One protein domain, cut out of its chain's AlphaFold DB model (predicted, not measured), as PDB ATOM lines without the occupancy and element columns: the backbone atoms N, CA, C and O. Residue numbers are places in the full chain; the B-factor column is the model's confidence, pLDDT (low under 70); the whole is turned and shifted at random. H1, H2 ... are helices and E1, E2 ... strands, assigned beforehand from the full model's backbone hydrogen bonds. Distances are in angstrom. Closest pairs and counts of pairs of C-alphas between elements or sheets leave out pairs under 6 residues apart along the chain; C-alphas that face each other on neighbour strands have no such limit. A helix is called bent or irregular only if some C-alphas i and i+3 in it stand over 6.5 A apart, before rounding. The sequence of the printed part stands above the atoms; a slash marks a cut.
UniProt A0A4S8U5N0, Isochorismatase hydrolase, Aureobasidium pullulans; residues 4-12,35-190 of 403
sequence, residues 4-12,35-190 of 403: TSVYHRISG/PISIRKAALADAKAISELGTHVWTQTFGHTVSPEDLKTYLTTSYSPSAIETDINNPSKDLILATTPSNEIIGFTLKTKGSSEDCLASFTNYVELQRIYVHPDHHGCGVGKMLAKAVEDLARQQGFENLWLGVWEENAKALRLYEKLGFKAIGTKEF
ATOM      1  N   THR A   4      14.623 -18.994 -59.701       51.19
ATOM      2  CA  THR A   4      14.069 -17.813 -59.050       51.19
ATOM      3  C   THR A   4      14.593 -16.592 -59.755       51.19
ATOM      4  O   THR A   4      15.795 -16.363 -59.818       51.19
ATOM      5  N   SER A   5      13.694 -15.760 -60.242       54.50
ATOM      6  CA  SER A   5      14.079 -14.452 -60.740       54.50
ATOM      7  C   SER A   5      14.337 -13.536 -59.548       54.50
ATOM      8  O   SER A   5      13.501 -13.415 -58.645       54.50
ATOM      9  N   VAL A   6      15.503 -12.897 -59.530       58.41
ATOM     10  CA  VAL A   6      15.817 -11.851 -58.559       58.41
ATOM     11  C   VAL A   6      15.277 -10.551 -59.113       58.41
ATOM     12  O   VAL A   6      15.646 -10.118 -60.203       58.41
ATOM     13  N   TYR A   7      14.374  -9.942 -58.361       60.97
ATOM     14  CA  TYR A   7      13.719  -8.705 -58.729       60.97
ATOM     15  C   TYR A   7      14.229  -7.569 -57.848       60.97
ATOM     16  O   TYR A   7      14.341  -7.703 -56.632       60.97
ATOM     17  N   HIS A   8      14.501  -6.431 -58.469       60.53
ATOM     18  CA  HIS A   8      15.013  -5.225 -57.835       60.53
ATOM     19  C   HIS A   8      14.135  -4.030 -58.159       60.53
ATOM     20  O   HIS A   8      13.559  -3.933 -59.248       60.53
ATOM     21  N   ARG A   9      14.053  -3.091 -57.221       66.69
ATOM     22  CA  ARG A   9      13.450  -1.789 -57.466       66.69
ATOM     23  C   ARG A   9      14.329  -0.674 -56.902       66.69
ATOM     24  O   ARG A   9      14.570  -0.618 -55.698       66.69
ATOM     25  N   ILE A  10      14.755   0.233 -57.789       55.44
ATOM     26  CA  ILE A  10      15.415   1.498 -57.436       55.44
ATOM     27  C   ILE A  10      14.359   2.448 -56.868       55.44
ATOM     28  O   ILE A  10      13.379   2.783 -57.542       55.44
ATOM     29  N   SER A  11      14.590   2.948 -55.660       52.50
ATOM     30  CA  SER A  11      13.765   3.993 -55.054       52.50
ATOM     31  C   SER A  11      14.284   5.388 -55.433       52.50
ATOM     32  O   SER A  11      14.711   6.132 -54.559       52.50
ATOM     33  N   GLY A  12      14.274   5.786 -56.714       38.41
ATOM     34  CA  GLY A  12      14.750   7.137 -57.057       38.41
ATOM     35  C   GLY A  12      14.899   7.500 -58.534       38.41
ATOM     36  O   GLY A  12      16.008   7.475 -59.048       38.41
ATOM     37  N   PRO A  35     -12.492  -3.281 -44.277       83.12
ATOM     38  CA  PRO A  35     -11.333  -2.413 -44.115       83.12
ATOM     39  C   PRO A  35     -10.150  -3.201 -43.540       83.12
ATOM     40  O   PRO A  35     -10.190  -3.657 -42.400       83.12
ATOM     41  N   ILE A  36      -9.099  -3.362 -44.346       92.56
ATOM     42  CA  ILE A  36      -7.865  -4.055 -43.961       92.56
ATOM     43  C   ILE A  36      -6.897  -3.062 -43.320       92.56
ATOM     44  O   ILE A  36      -6.613  -2.006 -43.886       92.56
ATOM     45  N   SER A  37      -6.369  -3.415 -42.151       94.12
ATOM     46  CA  SER A  37      -5.356  -2.641 -41.431       94.12
ATOM     47  C   SER A  37      -3.965  -3.235 -41.639       94.12
ATOM     48  O   SER A  37      -3.822  -4.450 -41.754       94.12
ATOM     49  N   ILE A  38      -2.940  -2.380 -41.668       96.62
ATOM     50  CA  ILE A  38      -1.535  -2.789 -41.735       96.62
ATOM     51  C   ILE A  38      -0.833  -2.388 -40.437       96.62
ATOM     52  O   ILE A  38      -0.851  -1.216 -40.061       96.62
ATOM     53  N   ARG A  39      -0.187  -3.343 -39.762       96.00
ATOM     54  CA  ARG A  39       0.538  -3.097 -38.501       96.00
ATOM     55  C   ARG A  39       1.772  -3.979 -38.354       96.00
ATOM     56  O   ARG A  39       1.881  -5.004 -39.016       96.00
ATOM     57  N   LYS A  40       2.691  -3.614 -37.457       95.81
ATOM     58  CA  LYS A  40       3.786  -4.511 -37.050       95.81
ATOM     59  C   LYS A  40       3.247  -5.709 -36.259       95.81
ATOM     60  O   LYS A  40       2.234  -5.588 -35.561       95.81
ATOM     61  N   ALA A  41       3.933  -6.841 -36.379       96.75
ATOM     62  CA  ALA A  41       3.664  -8.020 -35.568       96.75
ATOM     63  C   ALA A  41       4.070  -7.790 -34.105       96.75
ATOM     64  O   ALA A  41       5.085  -7.155 -33.818       96.75
ATOM     65  N   ALA A  42       3.273  -8.329 -33.191       96.00
ATOM     66  CA  ALA A  42       3.585  -8.485 -31.780       96.00
ATOM     67  C   ALA A  42       3.816  -9.971 -31.473       96.00
ATOM     68  O   ALA A  42       3.359 -10.840 -32.211       96.00
ATOM     69  N   LEU A  43       4.469 -10.283 -30.350       95.06
ATOM     70  CA  LEU A  43       4.753 -11.675 -29.963       95.06
ATOM     71  C   LEU A  43       3.495 -12.551 -29.873       95.06
ATOM     72  O   LEU A  43       3.532 -13.718 -30.243       95.06
ATOM     73  N   ALA A  44       2.359 -11.973 -29.472       96.00
ATOM     74  CA  ALA A  44       1.078 -12.680 -29.421       96.00
ATOM     75  C   ALA A  44       0.574 -13.156 -30.802       96.00
ATOM     76  O   ALA A  44      -0.250 -14.064 -30.867       96.00
ATOM     77  N   ASP A  45       1.073 -12.576 -31.899       96.44
ATOM     78  CA  ASP A  45       0.688 -12.949 -33.263       96.44
ATOM     79  C   ASP A  45       1.446 -14.188 -33.776       96.44
ATOM     80  O   ASP A  45       1.066 -14.750 -34.804       96.44
ATOM     81  N   ALA A  46       2.509 -14.630 -33.087       94.62
ATOM     82  CA  ALA A  46       3.446 -15.637 -33.595       94.62
ATOM     83  C   ALA A  46       2.763 -16.937 -34.036       94.62
ATOM     84  O   ALA A  46       3.052 -17.463 -35.111       94.62
ATOM     85  N   LYS A  47       1.805 -17.419 -33.238       94.12
ATOM     86  CA  LYS A  47       1.037 -18.627 -33.549       94.12
ATOM     87  C   LYS A  47       0.207 -18.470 -34.829       94.12
ATOM     88  O   LYS A  47       0.257 -19.334 -35.694       94.12
ATOM     89  N   ALA A  48      -0.507 -17.359 -34.979       94.56
ATOM     90  CA  ALA A  48      -1.352 -17.120 -36.148       94.56
ATOM     91  C   ALA A  48      -0.524 -16.895 -37.431       94.56
ATOM     92  O   ALA A  48      -0.896 -17.360 -38.505       94.56
ATOM     93  N   ILE A  49       0.640 -16.242 -37.325       95.25
ATOM     94  CA  ILE A  49       1.595 -16.104 -38.439       95.25
ATOM     95  C   ILE A  49       2.159 -17.474 -38.843       95.25
ATOM     96  O   ILE A  49       2.263 -17.763 -40.034       95.25
ATOM     97  N   SER A  50       2.506 -18.313 -37.863       92.81
ATOM     98  CA  SER A  50       2.967 -19.692 -38.065       92.81
ATOM     99  C   SER A  50       1.925 -20.524 -38.821       92.81
ATOM    100  O   SER A  50       2.255 -21.139 -39.839       92.81
ATOM    101  N   GLU A  51       0.661 -20.479 -38.395       92.44
ATOM    102  CA  GLU A  51      -0.455 -21.187 -39.036       92.44
ATOM    103  C   GLU A  51      -0.685 -20.705 -40.476       92.44
ATOM    104  O   GLU A  51      -0.718 -21.517 -41.405       92.44
ATOM    105  N   LEU A  52      -0.764 -19.386 -40.688       92.00
ATOM    106  CA  LEU A  52      -0.951 -18.801 -42.017       92.00
ATOM    107  C   LEU A  52       0.229 -19.111 -42.950       92.00
ATOM    108  O   LEU A  52       0.027 -19.485 -44.105       92.00
ATOM    109  N   GLY A  53       1.460 -18.965 -42.457       88.88
ATOM    110  CA  GLY A  53       2.673 -19.262 -43.214       88.88
ATOM    111  C   GLY A  53       2.741 -20.727 -43.629       88.88
ATOM    112  O   GLY A  53       2.965 -21.016 -44.802       88.88
ATOM    113  N   THR A  54       2.436 -21.632 -42.697       86.25
ATOM    114  CA  THR A  54       2.342 -23.074 -42.952       86.25
ATOM    115  C   THR A  54       1.303 -23.385 -44.025       86.25
ATOM    116  O   THR A  54       1.593 -24.125 -44.966       86.25
ATOM    117  N   HIS A  55       0.109 -22.795 -43.923       87.31
ATOM    118  CA  HIS A  55      -0.981 -23.014 -44.870       87.31
ATOM    119  C   HIS A  55      -0.620 -22.550 -46.287       87.31
ATOM    120  O   HIS A  55      -0.682 -23.337 -47.234       87.31
ATOM    121  N   VAL A  56      -0.186 -21.292 -46.428       84.25
ATOM    122  CA  VAL A  56       0.166 -20.700 -47.727       84.25
ATOM    123  C   VAL A  56       1.339 -21.442 -48.362       84.25
ATOM    124  O   VAL A  56       1.307 -21.727 -49.562       84.25
ATOM    125  N   TRP A  57       2.356 -21.796 -47.571       82.81
ATOM    126  CA  TRP A  57       3.524 -22.505 -48.081       82.81
ATOM    127  C   TRP A  57       3.171 -23.916 -48.553       82.81
ATOM    128  O   TRP A  57       3.486 -24.276 -49.684       82.81
ATOM    129  N   THR A  58       2.434 -24.678 -47.740       81.00
ATOM    130  CA  THR A  58       1.993 -26.041 -48.084       81.00
ATOM    131  C   THR A  58       1.150 -26.055 -49.355       81.00
ATOM    132  O   THR A  58       1.344 -26.903 -50.219       81.00
ATOM    133  N   GLN A  59       0.236 -25.101 -49.521       80.56
ATOM    134  CA  GLN A  59      -0.571 -25.024 -50.738       80.56
ATOM    135  C   GLN A  59       0.244 -24.632 -51.972       80.56
ATOM    136  O   GLN A  59      -0.024 -25.128 -53.065       80.56
ATOM    137  N   THR A  60       1.220 -23.737 -51.812       70.44
ATOM    138  CA  THR A  60       2.008 -23.215 -52.937       70.44
ATOM    139  C   THR A  60       3.096 -24.195 -53.376       70.44
ATOM    140  O   THR A  60       3.316 -24.344 -54.572       70.44
ATOM    141  N   PHE A  61       3.742 -24.882 -52.428       72.00
ATOM    142  CA  PHE A  61       4.955 -25.677 -52.658       72.00
ATOM    143  C   PHE A  61       4.861 -27.123 -52.160       72.00
ATOM    144  O   PHE A  61       5.725 -27.932 -52.468       72.00
ATOM    145  N   GLY A  62       3.825 -27.513 -51.415       72.38
ATOM    146  CA  GLY A  62       3.752 -28.853 -50.817       72.38
ATOM    147  C   GLY A  62       3.700 -30.002 -51.829       72.38
ATOM    148  O   GLY A  62       4.019 -31.129 -51.478       72.38
ATOM    149  N   HIS A  63       3.337 -29.729 -53.086       72.94
ATOM    150  CA  HIS A  63       3.357 -30.712 -54.174       72.94
ATOM    151  C   HIS A  63       4.724 -30.829 -54.868       72.94
ATOM    152  O   HIS A  63       4.916 -31.738 -55.671       72.94
ATOM    153  N   THR A  64       5.659 -29.915 -54.589       63.22
ATOM    154  CA  THR A  64       6.996 -29.878 -55.202       63.22
ATOM    155  C   THR A  64       8.085 -30.439 -54.286       63.22
ATOM    156  O   THR A  64       9.253 -30.429 -54.661       63.22
ATOM    157  N   VAL A  65       7.732 -30.893 -53.079       64.44
ATOM    158  CA  VAL A  65       8.660 -31.425 -52.070       64.44
ATOM    159  C   VAL A  65       8.105 -32.709 -51.451       64.44
ATOM    160  O   VAL A  65       6.897 -32.946 -51.493       64.44
ATOM    161  N   SER A  66       8.971 -33.548 -50.876       67.56
ATOM    162  CA  SER A  66       8.522 -34.748 -50.159       67.56
ATOM    163  C   SER A  66       7.730 -34.377 -48.887       67.56
ATOM    164  O   SER A  66       7.926 -33.287 -48.336       67.56
ATOM    165  N   PRO A  67       6.843 -35.255 -48.380       69.44
ATOM    166  CA  PRO A  67       6.151 -35.032 -47.108       69.44
ATOM    167  C   PRO A  67       7.107 -34.798 -45.926       69.44
ATOM    168  O   PRO A  67       6.820 -33.979 -45.049       69.44
ATOM    169  N   GLU A  68       8.249 -35.485 -45.907       62.38
ATOM    170  CA  GLU A  68       9.302 -35.349 -44.902       62.38
ATOM    171  C   GLU A  68      10.013 -33.988 -44.985       62.38
ATOM    172  O   GLU A  68      10.192 -33.328 -43.956       62.38
ATOM    173  N   ASP A  69      10.351 -33.520 -46.190       63.66
ATOM    174  CA  ASP A  69      10.980 -32.208 -46.403       63.66
ATOM    175  C   ASP A  69      10.016 -31.065 -46.095       63.66
ATOM    176  O   ASP A  69      10.397 -30.078 -45.461       63.66
ATOM    177  N   LEU A  70       8.752 -31.216 -46.504       71.94
ATOM    178  CA  LEU A  70       7.662 -30.308 -46.159       71.94
ATOM    179  C   LEU A  70       7.557 -30.184 -44.639       71.94
ATOM    180  O   LEU A  70       7.585 -29.078 -44.105       71.94
ATOM    181  N   LYS A  71       7.481 -31.315 -43.930       72.56
ATOM    182  CA  LYS A  71       7.392 -31.329 -42.469       72.56
ATOM    183  C   LYS A  71       8.601 -30.647 -41.832       72.56
ATOM    184  O   LYS A  71       8.412 -29.784 -40.980       72.56
ATOM    185  N   THR A  72       9.811 -30.991 -42.265       68.88
ATOM    186  CA  THR A  72      11.061 -30.427 -41.738       68.88
ATOM    187  C   THR A  72      11.098 -28.913 -41.923       68.88
ATOM    188  O   THR A  72      11.220 -28.173 -40.947       68.88
ATOM    189  N   TYR A  73      10.873 -28.435 -43.149       71.31
ATOM    190  CA  TYR A  73      10.864 -27.008 -43.463       71.31
ATOM    191  C   TYR A  73       9.822 -26.235 -42.646       71.31
ATOM    192  O   TYR A  73      10.126 -25.194 -42.061       71.31
ATOM    193  N   LEU A  74       8.599 -26.762 -42.542       79.12
ATOM    194  CA  LEU A  74       7.541 -26.138 -41.751       79.12
ATOM    195  C   LEU A  74       7.897 -26.085 -40.259       79.12
ATOM    196  O   LEU A  74       7.675 -25.060 -39.615       79.12
ATOM    197  N   THR A  75       8.496 -27.144 -39.707       75.56
ATOM    198  CA  THR A  75       8.923 -27.153 -38.298       75.56
ATOM    199  C   THR A  75      10.071 -26.186 -38.013       75.56
ATOM    200  O   THR A  75      10.080 -25.544 -36.963       75.56
ATOM    201  N   THR A  76      11.009 -26.026 -38.947       72.81
ATOM    202  CA  THR A  76      12.167 -25.141 -38.774       72.81
ATOM    203  C   THR A  76      11.806 -23.677 -39.011       72.81
ATOM    204  O   THR A  76      12.137 -22.824 -38.193       72.81
ATOM    205  N   SER A  77      11.105 -23.372 -40.104       76.75
ATOM    206  CA  SER A  77      10.919 -21.997 -40.591       76.75
ATOM    207  C   SER A  77       9.568 -21.377 -40.224       76.75
ATOM    208  O   SER A  77       9.416 -20.156 -40.342       76.75
ATOM    209  N   TYR A  78       8.596 -22.199 -39.804       85.38
ATOM    210  CA  TYR A  78       7.232 -21.780 -39.466       85.38
ATOM    211  C   TYR A  78       6.741 -22.304 -38.116       85.38
ATOM    212  O   TYR A  78       5.551 -22.183 -37.842       85.38
ATOM    213  N   SER A  79       7.589 -22.832 -37.228       89.38
ATOM    214  CA  SER A  79       7.151 -23.075 -35.845       89.38
ATOM    215  C   SER A  79       6.859 -21.750 -35.120       89.38
ATOM    216  O   SER A  79       7.501 -20.739 -35.419       89.38
ATOM    217  N   PRO A  80       5.942 -21.720 -34.133       91.38
ATOM    218  CA  PRO A  80       5.695 -20.511 -33.345       91.38
ATOM    219  C   PRO A  80       6.977 -19.919 -32.740       91.38
ATOM    220  O   PRO A  80       7.171 -18.712 -32.800       91.38
ATOM    221  N   SER A  81       7.899 -20.765 -32.267       90.12
ATOM    222  CA  SER A  81       9.199 -20.340 -31.727       90.12
ATOM    223  C   SER A  81      10.115 -19.699 -32.782       90.12
ATOM    224  O   SER A  81      10.779 -18.699 -32.498       90.12
ATOM    225  N   ALA A  82      10.127 -20.217 -34.016       86.00
ATOM    226  CA  ALA A  82      10.867 -19.596 -35.114       86.00
ATOM    227  C   ALA A  82      10.297 -18.210 -35.454       86.00
ATOM    228  O   ALA A  82      11.049 -17.251 -35.621       86.00
ATOM    229  N   ILE A  83       8.966 -18.073 -35.466       94.00
ATOM    230  CA  ILE A  83       8.316 -16.778 -35.687       94.00
ATOM    231  C   ILE A  83       8.582 -15.806 -34.529       94.00
ATOM    232  O   ILE A  83       8.866 -14.639 -34.776       94.00
ATOM    233  N   GLU A  84       8.548 -16.253 -33.272       94.00
ATOM    234  CA  GLU A  84       8.933 -15.427 -32.114       94.00
ATOM    235  C   GLU A  84      10.381 -14.940 -32.221       94.00
ATOM    236  O   GLU A  84      10.676 -13.778 -31.926       94.00
ATOM    237  N   THR A  85      11.282 -15.808 -32.685       92.62
ATOM    238  CA  THR A  85      12.681 -15.456 -32.952       92.62
ATOM    239  C   THR A  85      12.773 -14.380 -34.033       92.62
ATOM    240  O   THR A  85      13.500 -13.403 -33.864       92.62
ATOM    241  N   ASP A  86      11.991 -14.504 -35.109       93.56
ATOM    242  CA  ASP A  86      11.926 -13.503 -36.174       93.56
ATOM    243  C   ASP A  86      11.332 -12.167 -35.705       93.56
ATOM    244  O   ASP A  86      11.839 -11.116 -36.090       93.56
ATOM    245  N   ILE A  87      10.304 -12.185 -34.847       95.25
ATOM    246  CA  ILE A  87       9.696 -10.976 -34.262       95.25
ATOM    247  C   ILE A  87      10.700 -10.225 -33.378       95.25
ATOM    248  O   ILE A  87      10.724  -8.994 -33.388       95.25
ATOM    249  N   ASN A  88      11.534 -10.946 -32.625       94.81
ATOM    250  CA  ASN A  88      12.527 -10.355 -31.725       94.81
ATOM    251  C   ASN A  88      13.835  -9.947 -32.424       94.81
ATOM    252  O   ASN A  88      14.687  -9.306 -31.804       94.81
ATOM    253  N   ASN A  89      14.031 -10.316 -33.691       92.81
ATOM    254  CA  ASN A  89      15.281 -10.064 -34.394       92.81
ATOM    255  C   ASN A  89      15.347  -8.607 -34.907       92.81
ATOM    256  O   ASN A  89      14.557  -8.231 -35.772       92.81
ATOM    257  N   PRO A  90      16.326  -7.786 -34.474       93.31
ATOM    258  CA  PRO A  90      16.427  -6.373 -34.873       93.31
ATOM    259  C   PRO A  90      16.747  -6.161 -36.365       93.31
ATOM    260  O   PRO A  90      16.580  -5.058 -36.902       93.31
ATOM    261  N   SER A  91      17.207  -7.210 -37.047       93.69
ATOM    262  CA  SER A  91      17.473  -7.217 -38.487       93.69
ATOM    263  C   SER A  91      16.238  -7.584 -39.310       93.69
ATOM    264  O   SER A  91      16.290  -7.518 -40.538       93.69
ATOM    265  N   LYS A  92      15.124  -7.946 -38.667       96.38
ATOM    266  CA  LYS A  92      13.883  -8.359 -39.320       96.38
ATOM    267  C   LYS A  92      12.740  -7.418 -38.936       96.38
ATOM    268  O   LYS A  92      12.671  -6.901 -37.830       96.38
ATOM    269  N   ASP A  93      11.831  -7.165 -39.874       96.38
ATOM    270  CA  ASP A  93      10.546  -6.529 -39.573       96.38
ATOM    271  C   ASP A  93       9.418  -7.399 -40.144       96.38
ATOM    272  O   ASP A  93       9.370  -7.634 -41.356       96.38
ATOM    273  N   LEU A  94       8.513  -7.846 -39.269       97.12
ATOM    274  CA  LEU A  94       7.276  -8.541 -39.625       97.12
ATOM    275  C   LEU A  94       6.107  -7.551 -39.640       97.12
ATOM    276  O   LEU A  94       5.821  -6.887 -38.639       97.12
ATOM    277  N   ILE A  95       5.426  -7.457 -40.782       97.38
ATOM    278  CA  ILE A  95       4.257  -6.589 -40.984       97.38
ATOM    279  C   ILE A  95       3.060  -7.469 -41.326       97.38
ATOM    280  O   ILE A  95       3.183  -8.380 -42.138       97.38
ATOM    281  N   LEU A  96       1.915  -7.192 -40.713       97.75
ATOM    282  CA  LEU A  96       0.678  -7.956 -40.823       97.75
ATOM    283  C   LEU A  96      -0.399  -7.138 -41.531       97.75
ATOM    284  O   LEU A  96      -0.504  -5.929 -41.321       97.75
ATOM    285  N   ALA A  97      -1.224  -7.829 -42.312       96.50
ATOM    286  CA  ALA A  97      -2.510  -7.349 -42.783       96.50
ATOM    287  C   ALA A  97      -3.612  -8.018 -41.964       96.50
ATOM    288  O   ALA A  97      -3.682  -9.249 -41.922       96.50
ATOM    289  N   THR A  98      -4.463  -7.219 -41.325       96.00
ATOM    290  CA  THR A  98      -5.525  -7.724 -40.452       96.00
ATOM    291  C   THR A  98      -6.900  -7.204 -40.840       96.00
ATOM    292  O   THR A  98      -7.042  -6.057 -41.268       96.00
ATOM    293  N   THR A  99      -7.925  -8.024 -40.642       93.12
ATOM    294  CA  THR A  99      -9.331  -7.601 -40.723       93.12
ATOM    295  C   THR A  99      -9.717  -6.750 -39.498       93.12
ATOM    296  O   THR A  99      -8.950  -6.667 -38.528       93.12
ATOM    297  N   PRO A 100     -10.917  -6.137 -39.473       88.19
ATOM    298  CA  PRO A 100     -11.416  -5.420 -38.296       88.19
ATOM    299  C   PRO A 100     -11.592  -6.297 -37.049       88.19
ATOM    300  O   PRO A 100     -11.536  -5.782 -35.935       88.19
ATOM    301  N   SER A 101     -11.770  -7.613 -37.216       89.50
ATOM    302  CA  SER A 101     -11.799  -8.587 -36.116       89.50
ATOM    303  C   SER A 101     -10.400  -8.988 -35.623       89.50
ATOM    304  O   SER A 101     -10.289  -9.857 -34.762       89.50
ATOM    305  N   ASN A 102      -9.340  -8.342 -36.130       87.75
ATOM    306  CA  ASN A 102      -7.929  -8.638 -35.853       87.75
ATOM    307  C   ASN A 102      -7.479 -10.035 -36.326       87.75
ATOM    308  O   ASN A 102      -6.480 -10.568 -35.847       87.75
ATOM    309  N   GLU A 103      -8.185 -10.616 -37.295       93.00
ATOM    310  CA  GLU A 103      -7.740 -11.823 -37.988       93.00
ATOM    311  C   GLU A 103      -6.588 -11.481 -38.935       93.00
ATOM    312  O   GLU A 103      -6.675 -10.507 -39.686       93.00
ATOM    313  N   ILE A 104      -5.508 -12.264 -38.908       96.06
ATOM    314  CA  ILE A 104      -4.340 -12.065 -39.771       96.06
ATOM    315  C   ILE A 104      -4.591 -12.758 -41.107       96.06
ATOM    316  O   ILE A 104      -4.642 -13.980 -41.186       96.06
ATOM    317  N   ILE A 105      -4.686 -11.964 -42.171       95.31
ATOM    318  CA  ILE A 105      -5.001 -12.431 -43.530       95.31
ATOM    319  C   ILE A 105      -3.814 -12.304 -44.493       95.31
ATOM    320  O   ILE A 105      -3.915 -12.618 -45.678       95.31
ATOM    321  N   GLY A 106      -2.680 -11.813 -44.003       95.06
ATOM    322  CA  GLY A 106      -1.440 -11.713 -44.756       95.06
ATOM    323  C   GLY A 106      -0.299 -11.183 -43.901       95.06
ATOM    324  O   GLY A 106      -0.529 -10.509 -42.897       95.06
ATOM    325  N   PHE A 107       0.934 -11.465 -44.305       97.38
ATOM    326  CA  PHE A 107       2.119 -10.915 -43.659       97.38
ATOM    327  C   PHE A 107       3.289 -10.752 -44.628       97.38
ATOM    328  O   PHE A 107       3.335 -11.363 -45.697       97.38
ATOM    329  N   THR A 108       4.267  -9.948 -44.221       96.69
ATOM    330  CA  THR A 108       5.572  -9.842 -44.876       96.69
ATOM    331  C   THR A 108       6.701  -9.986 -43.880       96.69
ATOM    332  O   THR A 108       6.588  -9.456 -42.775       96.69
ATOM    333  N   LEU A 109       7.810 -10.579 -44.311       95.94
ATOM    334  CA  LEU A 109       9.079 -10.582 -43.590       95.94
ATOM    335  C   LEU A 109      10.113  -9.790 -44.394       95.94
ATOM    336  O   LEU A 109      10.431 -10.165 -45.521       95.94
ATOM    337  N   LYS A 110      10.621  -8.698 -43.818       95.56
ATOM    338  CA  LYS A 110      11.688  -7.878 -44.405       95.56
ATOM    339  C   LYS A 110      12.988  -8.083 -43.632       95.56
ATOM    340  O   LYS A 110      13.017  -7.747 -42.447       95.56
ATOM    341  N   THR A 111      14.058  -8.501 -44.300       94.00
ATOM    342  CA  THR A 111      15.322  -8.928 -43.676       94.00
ATOM    343  C   THR A 111      16.494  -8.052 -44.127       94.00
ATOM    344  O   THR A 111      16.647  -7.753 -45.310       94.00
ATOM    345  N   LYS A 112      17.307  -7.596 -43.169       91.81
ATOM    346  CA  LYS A 112      18.548  -6.843 -43.396       91.81
ATOM    347  C   LYS A 112      19.743  -7.795 -43.418       91.81
ATOM    348  O   LYS A 112      19.782  -8.736 -42.630       91.81
ATOM    349  N   GLY A 113      20.739  -7.490 -44.249       84.25
ATOM    350  CA  GLY A 113      22.015  -8.213 -44.276       84.25
ATOM    351  C   GLY A 113      22.027  -9.501 -45.105       84.25
ATOM    352  O   GLY A 113      23.024 -10.209 -45.065       84.25
ATOM    353  N   SER A 114      20.962  -9.804 -45.852       83.12
ATOM    354  CA  SER A 114      20.976 -10.851 -46.880       83.12
ATOM    355  C   SER A 114      21.469 -10.289 -48.215       83.12
ATOM    356  O   SER A 114      21.128  -9.156 -48.557       83.12
ATOM    357  N   SER A 115      22.257 -11.069 -48.959       79.69
ATOM    358  CA  SER A 115      22.907 -10.680 -50.222       79.69
ATOM    359  C   SER A 115      22.907 -11.822 -51.243       79.69
ATOM    360  O   SER A 115      22.797 -12.982 -50.867       79.69
ATOM    361  N   GLU A 116      23.082 -11.484 -52.520       76.31
ATOM    362  CA  GLU A 116      23.164 -12.400 -53.668       76.31
ATOM    363  C   GLU A 116      24.187 -11.842 -54.672       76.31
ATOM    364  O   GLU A 116      24.358 -10.622 -54.749       76.31
ATOM    365  N   ASP A 117      24.811 -12.683 -55.500       74.38
ATOM    366  CA  ASP A 117      25.846 -12.245 -56.459       74.38
ATOM    367  C   ASP A 117      25.340 -11.187 -57.447       74.38
ATOM    368  O   ASP A 117      26.011 -10.194 -57.735       74.38
ATOM    369  N   CYS A 118      24.104 -11.343 -57.932       75.62
ATOM    370  CA  CYS A 118      23.477 -10.371 -58.830       75.62
ATOM    371  C   CYS A 118      23.196  -9.009 -58.163       75.62
ATOM    372  O   CYS A 118      22.897  -8.035 -58.856       75.62
ATOM    373  N   LEU A 119      23.331  -8.911 -56.834       78.56
ATOM    374  CA  LEU A 119      23.232  -7.657 -56.091       78.56
ATOM    375  C   LEU A 119      24.576  -6.931 -55.950       78.56
ATOM    376  O   LEU A 119      24.585  -5.817 -55.437       78.56
ATOM    377  N   ALA A 120      25.695  -7.493 -56.429       79.00
ATOM    378  CA  ALA A 120      27.036  -6.923 -56.248       79.00
ATOM    379  C   ALA A 120      27.190  -5.479 -56.770       79.00
ATOM    380  O   ALA A 120      28.043  -4.733 -56.297       79.00
ATOM    381  N   SER A 121      26.359  -5.067 -57.737       80.69
ATOM    382  CA  SER A 121      26.340  -3.697 -58.283       80.69
ATOM    383  C   SER A 121      25.438  -2.723 -57.510       80.69
ATOM    384  O   SER A 121      25.364  -1.547 -57.861       80.69
ATOM    385  N   PHE A 122      24.726  -3.195 -56.486       81.19
ATOM    386  CA  PHE A 122      23.821  -2.397 -55.670       81.19
ATOM    387  C   PHE A 122      24.407  -2.212 -54.274       81.19
ATOM    388  O   PHE A 122      25.022  -3.104 -53.702       81.19
ATOM    389  N   THR A 123      24.174  -1.047 -53.688       84.81
ATOM    390  CA  THR A 123      24.522  -0.740 -52.298       84.81
ATOM    391  C   THR A 123      23.256  -0.413 -51.521       84.81
ATOM    392  O   THR A 123      22.224  -0.116 -52.119       84.81
ATOM    393  N   ASN A 124      23.318  -0.450 -50.189       87.69
ATOM    394  CA  ASN A 124      22.227   0.028 -49.334       87.69
ATOM    395  C   ASN A 124      20.854  -0.600 -49.680       87.69
ATOM    396  O   ASN A 124      19.864   0.093 -49.944       87.69
ATOM    397  N   TYR A 125      20.822  -1.935 -49.737       91.38
ATOM    398  CA  TYR A 125      19.636  -2.718 -50.073       91.38
ATOM    399  C   TYR A 125      19.093  -3.517 -48.886       91.38
ATOM    400  O   TYR A 125      19.802  -3.810 -47.924       91.38
ATOM    401  N   VAL A 126      17.816  -3.891 -48.972       93.06
ATOM    402  CA  VAL A 126      17.128  -4.765 -48.017       93.06
ATOM    403  C   VAL A 126      16.252  -5.767 -48.763       93.06
ATOM    404  O   VAL A 126      15.783  -5.482 -49.867       93.06
ATOM    405  N   GLU A 127      16.028  -6.934 -48.170       94.56
ATOM    406  CA  GLU A 127      15.237  -7.999 -48.780       94.56
ATOM    407  C   GLU A 127      13.783  -7.975 -48.292       94.56
ATOM    408  O   GLU A 127      13.514  -7.943 -47.086       94.56
ATOM    409  N   LEU A 128      12.833  -8.068 -49.224       93.81
ATOM    410  CA  LEU A 128      11.477  -8.553 -48.957       93.81
ATOM    411  C   LEU A 128      11.487 -10.084 -49.068       93.81
ATOM    412  O   LEU A 128      11.209 -10.645 -50.126       93.81
ATOM    413  N   GLN A 129      11.828 -10.746 -47.962       89.62
ATOM    414  CA  GLN A 129      12.079 -12.187 -47.914       89.62
ATOM    415  C   GLN A 129      10.791 -13.012 -48.043       89.62
ATOM    416  O   GLN A 129      10.783 -14.079 -48.651       89.62
ATOM    417  N   ARG A 130       9.680 -12.544 -47.453       90.88
ATOM    418  CA  ARG A 130       8.373 -13.222 -47.539       90.88
ATOM    419  C   ARG A 130       7.256 -12.212 -47.746       90.88
ATOM    420  O   ARG A 130       7.263 -11.156 -47.118       90.88
ATOM    421  N   ILE A 131       6.271 -12.563 -48.569       92.19
ATOM    422  CA  ILE A 131       4.990 -11.854 -48.681       92.19
ATOM    423  C   ILE A 131       3.876 -12.854 -48.965       92.19
ATOM    424  O   ILE A 131       3.732 -13.330 -50.087       92.19
ATOM    425  N   TYR A 132       3.088 -13.167 -47.941       91.88
ATOM    426  CA  TYR A 132       2.010 -14.146 -48.016       91.88
ATOM    427  C   TYR A 132       0.664 -13.494 -47.744       91.88
ATOM    428  O   TYR A 132       0.540 -12.596 -46.915       91.88
ATOM    429  N   VAL A 133      -0.346 -13.965 -48.465       90.50
ATOM    430  CA  VAL A 133      -1.740 -13.558 -48.322       90.50
ATOM    431  C   VAL A 133      -2.561 -14.835 -48.258       90.50
ATOM    432  O   VAL A 133      -2.284 -15.785 -48.990       90.50
ATOM    433  N   HIS A 134      -3.545 -14.868 -47.368       88.81
ATOM    434  CA  HIS A 134      -4.460 -15.993 -47.272       88.81
ATOM    435  C   HIS A 134      -5.210 -16.169 -48.611       88.81
ATOM    436  O   HIS A 134      -5.643 -15.162 -49.188       88.81
ATOM    437  N   PRO A 135      -5.388 -17.402 -49.124       82.75
ATOM    438  CA  PRO A 135      -5.985 -17.647 -50.439       82.75
ATOM    439  C   PRO A 135      -7.340 -16.968 -50.655       82.75
ATOM    440  O   PRO A 135      -7.572 -16.404 -51.725       82.75
ATOM    441  N   ASP A 136      -8.184 -16.955 -49.621       84.94
ATOM    442  CA  ASP A 136      -9.527 -16.355 -49.650       84.94
ATOM    443  C   ASP A 136      -9.515 -14.822 -49.772       84.94
ATOM    444  O   ASP A 136     -10.531 -14.204 -50.079       84.94
ATOM    445  N   HIS A 137      -8.351 -14.197 -49.576       83.62
ATOM    446  CA  HIS A 137      -8.147 -12.753 -49.686       83.62
ATOM    447  C   HIS A 137      -7.282 -12.367 -50.901       83.62
ATOM    448  O   HIS A 137      -6.859 -11.211 -51.049       83.62
ATOM    449  N   HIS A 138      -7.021 -13.312 -51.812       79.56
ATOM    450  CA  HIS A 138      -6.401 -13.012 -53.098       79.56
ATOM    451  C   HIS A 138      -7.324 -12.175 -53.993       79.56
ATOM    452  O   HIS A 138      -8.539 -12.319 -54.001       79.56
ATOM    453  N   GLY A 139      -6.734 -11.269 -54.777       77.94
ATOM    454  CA  GLY A 139      -7.493 -10.361 -55.647       77.94
ATOM    455  C   GLY A 139      -8.087  -9.136 -54.936       77.94
ATOM    456  O   GLY A 139      -8.424  -8.170 -55.610       77.94
ATOM    457  N   CYS A 140      -8.098  -9.099 -53.598       82.69
ATOM    458  CA  CYS A 140      -8.597  -7.969 -52.797       82.69
ATOM    459  C   CYS A 140      -7.552  -6.861 -52.548       82.69
ATOM    460  O   CYS A 140      -7.747  -5.989 -51.711       82.69
ATOM    461  N   GLY A 141      -6.395  -6.896 -53.215       86.12
ATOM    462  CA  GLY A 141      -5.355  -5.869 -53.069       86.12
ATOM    463  C   GLY A 141      -4.478  -5.961 -51.808       86.12
ATOM    464  O   GLY A 141      -3.551  -5.164 -51.681       86.12
ATOM    465  N   VAL A 142      -4.679  -6.953 -50.930       90.50
ATOM    466  CA  VAL A 142      -3.901  -7.137 -49.683       90.50
ATOM    467  C   VAL A 142      -2.392  -7.212 -49.943       90.50
ATOM    468  O   VAL A 142      -1.619  -6.491 -49.317       90.50
ATOM    469  N   GLY A 143      -1.961  -8.000 -50.935       89.00
ATOM    470  CA  GLY A 143      -0.541  -8.101 -51.297       89.00
ATOM    471  C   GLY A 143       0.065  -6.766 -51.748       89.00
ATOM    472  O   GLY A 143       1.207  -6.455 -51.423       89.00
ATOM    473  N   LYS A 144      -0.716  -5.916 -52.430       87.62
ATOM    474  CA  LYS A 144      -0.277  -4.567 -52.820       87.62
ATOM    475  C   LYS A 144      -0.114  -3.657 -51.599       87.62
ATOM    476  O   LYS A 144       0.839  -2.885 -51.554       87.62
ATOM    477  N   MET A 145      -1.018  -3.750 -50.624       91.62
ATOM    478  CA  MET A 145      -0.929  -2.984 -49.375       91.62
ATOM    479  C   MET A 145       0.302  -3.388 -48.558       91.62
ATOM    480  O   MET A 145       1.055  -2.521 -48.124       91.62
ATOM    481  N   LEU A 146       0.541  -4.694 -48.418       94.75
ATOM    482  CA  LEU A 146       1.703  -5.249 -47.724       94.75
ATOM    483  C   LEU A 146       3.029  -4.843 -48.380       94.75
ATOM    484  O   LEU A 146       3.912  -4.318 -47.708       94.75
ATOM    485  N   ALA A 147       3.155  -5.016 -49.700       91.06
ATOM    486  CA  ALA A 147       4.365  -4.632 -50.424       91.06
ATOM    487  C   ALA A 147       4.658  -3.128 -50.296       91.06
ATOM    488  O   ALA A 147       5.802  -2.737 -50.065       91.06
ATOM    489  N   LYS A 148       3.617  -2.287 -50.378       91.31
ATOM    490  CA  LYS A 148       3.749  -0.842 -50.168       91.31
ATOM    491  C   LYS A 148       4.205  -0.506 -48.746       91.31
ATOM    492  O   LYS A 148       5.064   0.351 -48.580       91.31
ATOM    493  N   ALA A 149       3.668  -1.178 -47.731       93.50
ATOM    494  CA  ALA A 149       4.062  -0.943 -46.345       93.50
ATOM    495  C   ALA A 149       5.532  -1.310 -46.082       93.50
ATOM    496  O   ALA A 149       6.228  -0.578 -45.380       93.50
ATOM    497  N   VAL A 150       6.025  -2.403 -46.678       94.50
ATOM    498  CA  VAL A 150       7.448  -2.773 -46.606       94.50
ATOM    499  C   VAL A 150       8.323  -1.748 -47.318       94.50
ATOM    500  O   VAL A 150       9.361  -1.367 -46.783       94.50
ATOM    501  N   GLU A 151       7.911  -1.284 -48.498       91.69
ATOM    502  CA  GLU A 151       8.627  -0.250 -49.249       91.69
ATOM    503  C   GLU A 151       8.721   1.060 -48.452       91.69
ATOM    504  O   GLU A 151       9.807   1.626 -48.314       91.69
ATOM    505  N   ASP A 152       7.605   1.521 -47.885       92.25
ATOM    506  CA  ASP A 152       7.558   2.739 -47.076       92.25
ATOM    507  C   ASP A 152       8.438   2.591 -45.813       92.25
ATOM    508  O   ASP A 152       9.175   3.515 -45.464       92.25
ATOM    509  N   LEU A 153       8.446   1.412 -45.174       92.50
ATOM    510  CA  LEU A 153       9.321   1.113 -44.034       92.50
ATOM    511  C   LEU A 153      10.807   1.080 -44.424       92.50
ATOM    512  O   LEU A 153      11.639   1.630 -43.704       92.50
ATOM    513  N   ALA A 154      11.155   0.451 -45.547       92.25
ATOM    514  CA  ALA A 154      12.530   0.386 -46.040       92.25
ATOM    515  C   ALA A 154      13.089   1.795 -46.297       92.25
ATOM    516  O   ALA A 154      14.190   2.113 -45.851       92.25
ATOM    517  N   ARG A 155      12.282   2.670 -46.912       90.06
ATOM    518  CA  ARG A 155      12.631   4.083 -47.131       90.06
ATOM    519  C   ARG A 155      12.829   4.840 -45.820       90.06
ATOM    520  O   ARG A 155      13.801   5.574 -45.686       90.06
ATOM    521  N   GLN A 156      11.940   4.651 -44.843       92.31
ATOM    522  CA  GLN A 156      12.085   5.264 -43.514       92.31
ATOM    523  C   GLN A 156      13.362   4.807 -42.796       92.31
ATOM    524  O   GLN A 156      13.948   5.576 -42.039       92.31
ATOM    525  N   GLN A 157      13.803   3.572 -43.043       91.88
ATOM    526  CA  GLN A 157      15.049   3.015 -42.511       91.88
ATOM    527  C   GLN A 157      16.295   3.405 -43.329       91.88
ATOM    528  O   GLN A 157      17.396   3.006 -42.961       91.88
ATOM    529  N   GLY A 158      16.140   4.189 -44.401       91.81
ATOM    530  CA  GLY A 158      17.243   4.711 -45.209       91.81
ATOM    531  C   GLY A 158      17.725   3.793 -46.330       91.81
ATOM    532  O   GLY A 158      18.739   4.110 -46.943       91.81
ATOM    533  N   PHE A 159      17.029   2.691 -46.627       90.62
ATOM    534  CA  PHE A 159      17.391   1.816 -47.746       90.62
ATOM    535  C   PHE A 159      17.005   2.440 -49.090       90.62
ATOM    536  O   PHE A 159      15.892   2.938 -49.269       90.62
ATOM    537  N   GLU A 160      17.914   2.360 -50.058       86.88
ATOM    538  CA  GLU A 160      17.707   2.850 -51.430       86.88
ATOM    539  C   GLU A 160      17.077   1.783 -52.329       86.88
ATOM    540  O   GLU A 160      16.350   2.085 -53.281       86.88
ATOM    541  N   ASN A 161      17.355   0.523 -52.009       86.00
ATOM    542  CA  ASN A 161      17.107  -0.612 -52.875       86.00
ATOM    543  C   ASN A 161      16.303  -1.682 -52.123       86.00
ATOM    544  O   ASN A 161      16.675  -2.107 -51.030       86.00
ATOM    545  N   LEU A 162      15.199  -2.131 -52.719       90.88
ATOM    546  CA  LEU A 162      14.411  -3.258 -52.217       90.88
ATOM    547  C   LEU A 162      14.511  -4.395 -53.227       90.88
ATOM    548  O   LEU A 162      14.215  -4.199 -54.410       90.88
ATOM    549  N   TRP A 163      14.921  -5.569 -52.763       91.94
ATOM    550  CA  TRP A 163      15.036  -6.754 -53.605       91.94
ATOM    551  C   TRP A 163      14.195  -7.911 -53.064       91.94
ATOM    552  O   TRP A 163      13.822  -7.927 -51.890       91.94
ATOM    553  N   LEU A 164      13.851  -8.852 -53.940       89.50
ATOM    554  CA  LEU A 164      13.173 -10.096 -53.582       89.50
ATOM    555  C   LEU A 164      13.556 -11.225 -54.538       89.50
ATOM    556  O   LEU A 164      13.884 -10.982 -55.702       89.50
ATOM    557  N   GLY A 165      13.461 -12.458 -54.052       85.50
ATOM    558  CA  GLY A 165      13.440 -13.655 -54.886       85.50
ATOM    559  C   GLY A 165      12.007 -14.140 -55.101       85.50
ATOM    560  O   GLY A 165      11.228 -14.227 -54.155       85.50
ATOM    561  N   VAL A 166      11.657 -14.481 -56.338       80.62
ATOM    562  CA  VAL A 166      10.393 -15.143 -56.688       80.62
ATOM    563  C   VAL A 166      10.615 -16.340 -57.613       80.62
ATOM    564  O   VAL A 166      11.272 -16.225 -58.645       80.62
ATOM    565  N   TRP A 167      10.025 -17.481 -57.257       75.25
ATOM    566  CA  TRP A 167      10.029 -18.689 -58.083       75.25
ATOM    567  C   TRP A 167       9.360 -18.443 -59.446       75.25
ATOM    568  O   TRP A 167       8.261 -17.887 -59.503       75.25
ATOM    569  N   GLU A 168      10.006 -18.858 -60.537       70.06
ATOM    570  CA  GLU A 168       9.589 -18.572 -61.918       70.06
ATOM    571  C   GLU A 168       8.202 -19.120 -62.283       70.06
ATOM    572  O   GLU A 168       7.478 -18.505 -63.065       70.06
ATOM    573  N   GLU A 169       7.779 -20.234 -61.681       68.75
ATOM    574  CA  GLU A 169       6.454 -20.808 -61.945       68.75
ATOM    575  C   GLU A 169       5.342 -20.083 -61.167       68.75
ATOM    576  O   GLU A 169       4.151 -20.253 -61.445       68.75
ATOM    577  N   ASN A 170       5.697 -19.184 -60.238       76.00
ATOM    578  CA  ASN A 170       4.736 -18.357 -59.515       76.00
ATOM    579  C   ASN A 170       4.292 -17.144 -60.352       76.00
ATOM    580  O   ASN A 170       4.506 -15.978 -60.005       76.00
ATOM    581  N   ALA A 171       3.593 -17.421 -61.457       77.50
ATOM    582  CA  ALA A 171       3.093 -16.415 -62.394       77.50
ATOM    583  C   ALA A 171       2.210 -15.339 -61.731       77.50
ATOM    584  O   ALA A 171       2.132 -14.205 -62.211       77.50
ATOM    585  N   LYS A 172       1.528 -15.668 -60.622       78.88
ATOM    586  CA  LYS A 172       0.721 -14.703 -59.854       78.88
ATOM    587  C   LYS A 172       1.607 -13.671 -59.154       78.88
ATOM    588  O   LYS A 172       1.324 -12.477 -59.258       78.88
ATOM    589  N   ALA A 173       2.662 -14.120 -58.475       78.12
ATOM    590  CA  ALA A 173       3.597 -13.246 -57.776       78.12
ATOM    591  C   ALA A 173       4.423 -12.402 -58.758       78.12
ATOM    592  O   ALA A 173       4.503 -11.189 -58.582       78.12
ATOM    593  N   LEU A 174       4.917 -12.997 -59.851       80.81
ATOM    594  CA  LEU A 174       5.633 -12.274 -60.914       80.81
ATOM    595  C   LEU A 174       4.819 -11.083 -61.446       80.81
ATOM    596  O   LEU A 174       5.280  -9.942 -61.404       80.81
ATOM    597  N   ARG A 175       3.554 -11.315 -61.825       82.69
ATOM    598  CA  ARG A 175       2.646 -10.249 -62.295       82.69
ATOM    599  C   ARG A 175       2.394  -9.172 -61.241       82.69
ATOM    600  O   ARG A 175       2.165  -8.015 -61.593       82.69
ATOM    601  N   LEU A 176       2.352  -9.542 -59.959       81.50
ATOM    602  CA  LEU A 176       2.211  -8.579 -58.870       81.50
ATOM    603  C   LEU A 176       3.461  -7.697 -58.778       81.50
ATOM    604  O   LEU A 176       3.325  -6.477 -58.757       81.50
ATOM    605  N   TYR A 177       4.655  -8.289 -58.763       85.19
ATOM    606  CA  TYR A 177       5.911  -7.550 -58.625       85.19
ATOM    607  C   TYR A 177       6.200  -6.648 -59.826       85.19
ATOM    608  O   TYR A 177       6.570  -5.490 -59.636       85.19
ATOM    609  N   GLU A 178       5.920  -7.108 -61.046       84.19
ATOM    610  CA  GLU A 178       6.010  -6.283 -62.257       84.19
ATOM    611  C   GLU A 178       5.074  -5.068 -62.191       84.19
ATOM    612  O   GLU A 178       5.490  -3.939 -62.452       84.19
ATOM    613  N   LYS A 179       3.819  -5.258 -61.752       83.88
ATOM    614  CA  LYS A 179       2.866  -4.149 -61.536       83.88
ATOM    615  C   LYS A 179       3.296  -3.198 -60.423       83.88
ATOM    616  O   LYS A 179       2.911  -2.030 -60.434       83.88
ATOM    617  N   LEU A 180       4.054  -3.699 -59.454       80.31
ATOM    618  CA  LEU A 180       4.669  -2.910 -58.392       80.31
ATOM    619  C   LEU A 180       5.990  -2.265 -58.838       80.31
ATOM    620  O   LEU A 180       6.618  -1.587 -58.038       80.31
ATOM    621  N   GLY A 181       6.411  -2.429 -60.095       83.00
ATOM    622  CA  GLY A 181       7.590  -1.769 -60.654       83.00
ATOM    623  C   GLY A 181       8.925  -2.424 -60.297       83.00
ATOM    624  O   GLY A 181       9.964  -1.794 -60.488       83.00
ATOM    625  N   PHE A 182       8.918  -3.655 -59.782       84.81
ATOM    626  CA  PHE A 182      10.137  -4.446 -59.676       84.81
ATOM    627  C   PHE A 182      10.595  -4.908 -61.065       84.81
ATOM    628  O   PHE A 182       9.778  -5.218 -61.933       84.81
ATOM    629  N   LYS A 183      11.910  -4.997 -61.264       81.88
ATOM    630  CA  LYS A 183      12.545  -5.459 -62.501       81.88
ATOM    631  C   LYS A 183      13.438  -6.656 -62.216       81.88
ATOM    632  O   LYS A 183      14.167  -6.633 -61.231       81.88
ATOM    633  N   ALA A 184      13.416  -7.665 -63.082       80.00
ATOM    634  CA  ALA A 184      14.351  -8.779 -62.986       80.00
ATOM    635  C   ALA A 184      15.791  -8.278 -63.224       80.00
ATOM    636  O   ALA A 184      16.049  -7.598 -64.218       80.00
ATOM    637  N   ILE A 185      16.706  -8.592 -62.308       79.19
ATOM    638  CA  ILE A 185      18.135  -8.222 -62.355       79.19
ATOM    639  C   ILE A 185      19.067  -9.434 -62.414       79.19
ATOM    640  O   ILE A 185      20.278  -9.285 -62.548       79.19
ATOM    641  N   GLY A 186      18.508 -10.634 -62.331       73.75
ATOM    642  CA  GLY A 186      19.249 -11.878 -62.394       73.75
ATOM    643  C   GLY A 186      18.338 -13.058 -62.113       73.75
ATOM    644  O   GLY A 186      17.139 -12.902 -61.870       73.75
ATOM    645  N   THR A 187      18.928 -14.239 -62.128       57.06
ATOM    646  CA  THR A 187      18.304 -15.444 -61.596       57.06
ATOM    647  C   THR A 187      19.172 -15.959 -60.462       57.06
ATOM    648  O   THR A 187      20.388 -15.779 -60.471       57.06
ATOM    649  N   LYS A 188      18.536 -16.560 -59.470       58.44
ATOM    650  CA  LYS A 188      19.162 -17.454 -58.507       58.44
ATOM    651  C   LYS A 188      18.463 -18.797 -58.613       58.44
ATOM    652  O   LYS A 188      17.309 -18.868 -59.042       58.44
ATOM    653  N   GLU A 189      19.120 -19.864 -58.207       49.47
ATOM    654  CA  GLU A 189      18.416 -21.129 -58.034       49.47
ATOM    655  C   GLU A 189      17.429 -20.969 -56.867       49.47
ATOM    656  O   GLU A 189      17.795 -20.469 -55.799       49.47
ATOM    657  N   PHE A 190      16.144 -21.307 -57.072       41.97
ATOM    658  CA  PHE A 190      15.214 -21.375 -55.944       41.97
ATOM    659  C   PHE A 190      15.601 -22.582 -55.105       41.97
ATOM    660  O   PHE A 190      15.139 -23.696 -55.346       41.97
TER     661      PHE A 190
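What this domain is: This is residues 4 to 12 and 35 to 190 of the 403 residues of the protein "Isochorismatase hydrolase" of Aureobasidium pullulans (UniProt A0A4S8U5N0). A strongly twisted wall of seven strands curls round helix H4 on one face, where H5 also packs; H1 and H3 cover part of the other face, making three layers. H2 lies off the sheet, near H1 and H3. The 165 printed residues hold five named helices and seven named strands, in the order E1 E2 H1 H2 H3 E3 E4 E5 H4 E6 H5 E7; the class is mixed, helices and strands. The mixed sheet runs E2 E3 E4 E5 E6 E1 E7. The whole is compact and rounded, with a radius of gyration of the C-alphas of 15.3 A and spans of 39 by 36 by 31 A.

Where its parts are: E1, residues 4 to 10, begins at C-alpha 4 (14.069, -17.813, -59.050). After the cut come E2, residues 37 to 40, and H1, residues 43 to 61, 26.7 A long. H1 is irregular, with C-alphas 44 and 47 7.2 A apart, and has a kink of 25 degrees near residue 50. H2 holds residues 67 to 77 and H3 residues 80 to 88. E3, 92 to 98, E4, 104 to 111, and E5, 125 to 133, 24.0 A long, form a meander, each strand the antiparallel neighbour of the one before. H4, 142 to 156, is 21.2 A long; E6, 161 to 167, and H5, 171 to 179, follow. E7, 183 to 189, ends at C-alpha 189 (18.416, -21.129, -58.034).

How they stand to each other: E4 and E5 are a hairpin, with N 109 and O 130 2.9 A apart. E5 and E6 are parallel, with N 128 and O 163 2.8 A apart, and with H4 form a strand-helix-strand unit with a right-handed crossover. E1 and E7 are antiparallel, with N 6 and O 186 2.9 A apart. H4 is on the sheet; its closest C-alphas to E5 are those of Gly 143 and Val 133, 6.3 A. H5, on the same face, has a height over the sheet of 8.5 A. H1, on the opposite face, runs across the strands, at 89 degrees to E4 on the local plane. H1 touches H3 with residues 43 to 50 alone; the closest C-alphas are those of Lys 47 and Pro 80, 5.0 A. H2 is not on the sheet. Every O i to N i+4 pair is within hydrogen-bond range in H2, H3, H4 and H5; in H1, 13 of 15 are.

The domain as a whole: The two C-alphas farthest apart are those of Gly 12 and Glu 68, 44.5 A. Residues 13 to 34 are not printed; C-alphas 12 and 35 are 30.6 A apart across this cut. The link from E4 to E5 is long, 13 residues. Mean pLDDT of the printed part is 83.9; residues 4 to 12, 64 to 69, 72, 169 and 187 to 190 are under 70.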